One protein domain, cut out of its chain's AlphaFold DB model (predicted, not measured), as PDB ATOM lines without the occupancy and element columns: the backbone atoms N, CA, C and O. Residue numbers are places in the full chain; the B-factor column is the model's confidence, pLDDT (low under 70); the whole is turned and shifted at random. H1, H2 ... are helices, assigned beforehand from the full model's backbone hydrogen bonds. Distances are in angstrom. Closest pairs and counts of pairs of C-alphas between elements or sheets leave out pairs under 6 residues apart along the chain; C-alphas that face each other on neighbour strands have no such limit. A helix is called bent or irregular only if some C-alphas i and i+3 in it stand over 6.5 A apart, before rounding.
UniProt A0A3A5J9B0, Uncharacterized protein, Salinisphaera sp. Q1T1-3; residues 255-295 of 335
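What this domain is: This is residues 255 to 295 of the 335 residues of an uncharacterized protein of Salinisphaera sp. Q1T1-3 (UniProt A0A3A5J9B0). The longer helix H1 and the shorter helix H2 make a loose, lopsided U: the chain turns through residues 272 to 280 and H2 folds back beside the later part of H1. Residues 255 to 262, mostly in H1, stick out at one end. The printed part has 41 residues with two named helices, H1 then H2, and no named strand; its class is all helix. It is only just loose, close to compact, with a radius of gyration of the C-alphas of 10.9 A, and spans 33 by 18 by 12 A.

How they stand to each other: H1, residues 256 to 271, and H2, residues 281 to 292, are close but not clearly touching; their closest C-alphas, of Phe 267 and Ala 287, are 7.4 A apart. They run opposite ways at a tilt of 38 degrees, only just steep. In H2 every O i to N i+4 pair is within hydrogen-bond range; in H1, 9 of 12 are.

Where its parts are: H1 is 23.5 A long from C-alpha 256 at (-34.327, 34.214, 4.686); it is irregular, with C-alphas 257 and 260 7.1 A apart. H2 is 16.6 A long and ends at C-alpha 292, (-28.110, 46.728, 14.273).

The domain as a whole: The C-alphas farthest apart, of Gln 255 and Gly 276, are 32.8 A apart. The link from H1 to H2 is short, and the printed part has no cut. No printed residue is under 70 in pLDDT.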
ATOM      1  N   GLN A 255     -33.812  30.011   4.852       88.94
ATOM      2  CA  GLN A 255     -33.465  30.728   6.079       88.94
ATOM      3  C   GLN A 255     -33.924  32.193   6.045       88.94
ATOM      4  O   GLN A 255     -34.318  32.726   7.077       88.94
ATOM      5  N   ASP A 256     -33.937  32.813   4.862       91.94
ATOM      6  CA  ASP A 256     -34.327  34.214   4.686       91.94
ATOM      7  C   ASP A 256     -35.817  34.407   5.041       91.94
ATOM      8  O   ASP A 256     -36.194  35.392   5.669       91.94
ATOM      9  N   PHE A 257     -36.670  33.415   4.750       90.44
ATOM     10  CA  PHE A 257     -38.098  33.438   5.109       90.44
ATOM     11  C   PHE A 257     -38.370  33.341   6.617       90.44
ATOM     12  O   PHE A 257     -39.483  33.624   7.056       90.44
ATOM     13  N   ALA A 258     -37.384  32.931   7.415       90.38
ATOM     14  CA  ALA A 258     -37.511  32.894   8.867       90.38
ATOM     15  C   ALA A 258     -37.249  34.263   9.508       90.38
ATOM     16  O   ALA A 258     -37.563  34.450  10.686       90.38
ATOM     17  N   MET A 259     -36.652  35.207   8.770       89.06
ATOM     18  CA  MET A 259     -35.995  36.360   9.375       89.06
ATOM     19  C   MET A 259     -36.952  37.351  10.026       89.06
ATOM     20  O   MET A 259     -36.696  37.794  11.142       89.06
ATOM     21  N   GLU A 260     -38.115  37.587   9.423       86.19
ATOM     22  CA  GLU A 260     -39.170  38.408  10.027       86.19
ATOM     23  C   GLU A 260     -39.647  37.833  11.372       86.19
ATOM     24  O   GLU A 260     -39.761  38.550  12.366       86.19
ATOM     25  N   MET A 261     -39.857  36.514  11.442       88.88
ATOM     26  CA  MET A 261     -40.285  35.846  12.675       88.88
ATOM     27  C   MET A 261     -39.172  35.842  13.732       88.88
ATOM     28  O   MET A 261     -39.446  36.006  14.920       88.88
ATOM     29  N   LEU A 262     -37.916  35.662  13.318       90.75
ATOM     30  CA  LEU A 262     -36.758  35.717  14.211       90.75
ATOM     31  C   LEU A 262     -36.577  37.123  14.794       90.75
ATOM     32  O   LEU A 262     -36.389  37.250  16.003       90.75
ATOM     33  N   LEU A 263     -36.720  38.161  13.966       90.12
ATOM     34  CA  LEU A 263     -36.725  39.560  14.385       90.12
ATOM     35  C   LEU A 263     -37.856  39.825  15.386       90.12
ATOM     36  O   LEU A 263     -37.611  40.315  16.489       90.12
ATOM     37  N   PHE A 264     -39.087  39.439  15.038       91.25
ATOM     38  CA  PHE A 264     -40.254  39.607  15.902       91.25
ATOM     39  C   PHE A 264     -40.059  38.938  17.268       91.25
ATOM     40  O   PHE A 264     -40.326  39.556  18.299       91.25
ATOM     41  N   ARG A 265     -39.552  37.699  17.303       92.12
ATOM     42  CA  ARG A 265     -39.261  36.990  18.562       92.12
ATOM     43  C   ARG A 265     -38.166  37.668  19.361       92.12
ATOM     44  O   ARG A 265     -38.333  37.856  20.561       92.12
ATOM     45  N   TRP A 266     -37.084  38.076  18.706       93.12
ATOM     46  CA  TRP A 266     -35.969  38.750  19.362       93.12
ATOM     47  C   TRP A 266     -36.415  40.036  20.076       93.12
ATOM     48  O   TRP A 266     -35.977  40.293  21.204       93.12
ATOM     49  N   PHE A 267     -37.310  40.810  19.447       94.69
ATOM     50  CA  PHE A 267     -37.913  42.003  20.048       94.69
ATOM     51  C   PHE A 267     -38.950  41.648  21.120       94.69
ATOM     52  O   PHE A 267     -38.890  42.207  22.211       94.69
ATOM     53  N   SER A 268     -39.842  40.686  20.867       93.56
ATOM     54  CA  SER A 268     -40.887  40.273  21.821       93.56
ATOM     55  C   SER A 268     -40.307  39.716  23.125       93.56
ATOM     56  O   SER A 268     -40.787  40.025  24.214       93.56
ATOM     57  N   GLU A 269     -39.236  38.922  23.045       93.94
ATOM     58  CA  GLU A 269     -38.540  38.383  24.218       93.94
ATOM     59  C   GLU A 269     -37.899  39.472  25.079       93.94
ATOM     60  O   GLU A 269     -37.776  39.304  26.294       93.94
ATOM     61  N   ARG A 270     -37.468  40.575  24.462       93.62
ATOM     62  CA  ARG A 270     -36.934  41.742  25.168       93.62
ATOM     63  C   ARG A 270     -38.046  42.593  25.748       93.62
ATOM     64  O   ARG A 270     -37.968  42.932  26.922       93.62
ATOM     65  N   GLU A 271     -39.096  42.850  24.976       95.00
ATOM     66  CA  GLU A 271     -40.270  43.592  25.436       95.00
ATOM     67  C   GLU A 271     -40.876  42.952  26.692       95.00
ATOM     68  O   GLU A 271     -41.173  43.632  27.672       95.00
ATOM     69  N   ALA A 272     -40.971  41.620  26.711       94.00
ATOM     70  CA  ALA A 272     -41.476  40.866  27.853       94.00
ATOM     71  C   ALA A 272     -40.611  40.998  29.124       94.00
ATOM     72  O   ALA A 272     -41.092  40.706  30.220       94.00
ATOM     73  N   ARG A 273     -39.342  41.413  28.999       93.25
ATOM     74  CA  ARG A 273     -38.414  41.629  30.126       93.25
ATOM     75  C   ARG A 273     -38.446  43.063  30.656       93.25
ATOM     76  O   ARG A 273     -37.892  43.308  31.727       93.25
ATOM     77  N   GLU A 274     -39.084  43.991  29.947       93.50
ATOM     78  CA  GLU A 274     -39.193  45.387  30.365       93.50
ATOM     79  C   GLU A 274     -40.112  45.545  31.590       93.50
ATOM     80  O   GLU A 274     -41.108  44.822  31.733       93.50
ATOM     81  N   PRO A 275     -39.851  46.526  32.473       88.44
ATOM     82  CA  PRO A 275     -40.786  46.891  33.531       88.44
ATOM     83  C   PRO A 275     -42.143  47.319  32.943       88.44
ATOM     84  O   PRO A 275     -42.275  48.391  32.362       88.44
ATOM     85  N   GLY A 276     -43.167  46.475  33.102       88.25
ATOM     86  CA  GLY A 276     -44.502  46.691  32.526       88.25
ATOM     87  C   GLY A 276     -44.783  45.914  31.234       88.25
ATOM     88  O   GLY A 276     -45.884  46.038  30.698       88.25
ATOM     89  N   GLY A 277     -43.836  45.091  30.764       91.25
ATOM     90  CA  GLY A 277     -44.013  44.189  29.619       91.25
ATOM     91  C   GLY A 277     -44.228  44.909  28.289       91.25
ATOM     92  O   GLY A 277     -44.931  44.387  27.426       91.25
ATOM     93  N   ARG A 278     -43.713  46.137  28.170       94.06
ATOM     94  CA  ARG A 278     -43.769  46.976  26.971       94.06
ATOM     95  C   ARG A 278     -42.513  47.814  26.874       94.06
ATOM     96  O   ARG A 278     -42.018  48.291  27.895       94.06
ATOM     97  N   PHE A 279     -42.057  48.058  25.654       95.25
ATOM     98  CA  PHE A 279     -40.965  48.993  25.446       95.25
ATOM     99  C   PHE A 279     -41.377  50.428  25.781       95.25
ATOM    100  O   PHE A 279     -42.474  50.889  25.451       95.25
ATOM    101  N   THR A 280     -40.445  51.158  26.383       94.88
ATOM    102  CA  THR A 280     -40.438  52.625  26.353       94.88
ATOM    103  C   THR A 280     -39.763  53.093  25.057       94.88
ATOM    104  O   THR A 280     -39.025  52.313  24.448       94.88
ATOM    105  N   PRO A 281     -39.963  54.345  24.604       95.31
ATOM    106  CA  PRO A 281     -39.242  54.872  23.443       95.31
ATOM    107  C   PRO A 281     -37.718  54.716  23.562       95.31
ATOM    108  O   PRO A 281     -37.050  54.362  22.590       95.31
ATOM    109  N   GLU A 282     -37.170  54.924  24.758       94.75
ATOM    110  CA  GLU A 282     -35.740  54.810  25.038       94.75
ATOM    111  C   GLU A 282     -35.258  53.358  24.949       94.75
ATOM    112  O   GLU A 282     -34.228  53.083  24.325       94.75
ATOM    113  N   THR A 283     -36.004  52.417  25.537       94.44
ATOM    114  CA  THR A 283     -35.622  50.997  25.529       94.44
ATOM    115  C   THR A 283     -35.851  50.338  24.171       94.44
ATOM    116  O   THR A 283     -35.048  49.495  23.771       94.44
ATOM    117  N   LEU A 284     -36.823  50.811  23.381       94.94
ATOM    118  CA  LEU A 284     -36.968  50.435  21.973       94.94
ATOM    119  C   LEU A 284     -35.771  50.902  21.135       94.94
ATOM    120  O   LEU A 284     -35.194  50.101  20.403       94.94
ATOM    121  N   GLN A 285     -35.357  52.169  21.259       95.38
ATOM    122  CA  GLN A 285     -34.183  52.683  20.540       95.38
ATOM    123  C   GLN A 285     -32.891  51.967  20.942       95.38
ATOM    124  O   GLN A 285     -31.964  51.838  20.140       95.38
ATOM    125  N   GLN A 286     -32.785  51.538  22.199       94.75
ATOM    126  CA  GLN A 286     -31.659  50.730  22.653       94.75
ATOM    127  C   GLN A 286     -31.690  49.333  22.016       94.75
ATOM    128  O   GLN A 286     -30.680  48.901  21.465       94.75
ATOM    129  N   ALA A 287     -32.847  48.666  22.013       93.56
ATOM    130  CA  ALA A 287     -33.017  47.364  21.372       93.56
ATOM    131  C   ALA A 287     -32.748  47.422  19.853       93.56
ATOM    132  O   ALA A 287     -32.087  46.538  19.317       93.56
ATOM    133  N   GLN A 288     -33.175  48.483  19.164       93.06
ATOM    134  CA  GLN A 288     -32.856  48.703  17.746       93.06
ATOM    135  C   GLN A 288     -31.344  48.779  17.506       93.06
ATOM    136  O   GLN A 288     -30.820  48.042  16.675       93.06
ATOM    137  N   ARG A 289     -30.620  49.574  18.305       93.25
ATOM    138  CA  ARG A 289     -29.153  49.676  18.209       93.25
ATOM    139  C   ARG A 289     -28.444  48.353  18.504       93.25
ATOM    140  O   ARG A 289     -27.447  48.031  17.865       93.25
ATOM    141  N   GLU A 290     -28.940  47.573  19.462       92.75
ATOM    142  CA  GLU A 290     -28.405  46.237  19.766       92.75
ATOM    143  C   GLU A 290     -28.641  45.227  18.642       92.75
ATOM    144  O   GLU A 290     -27.816  44.339  18.424       92.75
ATOM    145  N   TRP A 291     -29.770  45.333  17.942       89.31
ATOM    146  CA  TRP A 291     -30.040  44.520  16.763       89.31
ATOM    147  C   TRP A 291     -29.117  44.899  15.602       89.31
ATOM    148  O   TRP A 291     -28.477  44.032  15.011       89.31
ATOM    149  N   GLU A 292     -28.986  46.195  15.323       87.81
ATOM    150  CA  GLU A 292     -28.110  46.728  14.273       87.81
ATOM    151  C   GLU A 292     -26.630  46.384  14.498       87.81
ATOM    152  O   GLU A 292     -25.884  46.202  13.541       87.81
ATOM    153  N   ALA A 293     -26.199  46.253  15.756       89.06
ATOM    154  CA  ALA A 293     -24.824  45.899  16.105       89.06
ATOM    155  C   ALA A 293     -24.500  44.394  15.986       89.06
ATOM    156  O   ALA A 293     -23.331  44.016  16.103       89.06
ATOM    157  N   GLN A 294     -25.495  43.517  15.797       85.94
ATOM    158  CA  GLN A 294     -25.241  42.085  15.607       85.94
ATOM    159  C   GLN A 294     -24.615  41.814  14.232       85.94
ATOM    160  O   GLN A 294     -24.857  42.568  13.294       85.94
ATOM    161  N   PRO A 295     -23.826  40.733  14.066       82.44
ATOM    162  CA  PRO A 295     -23.373  40.308  12.747       82.44
ATOM    163  C   PRO A 295     -24.581  40.043  11.843       82.44
ATOM    164  O   PRO A 295     -25.286  39.051  12.019       82.44
TER     165      PRO A 295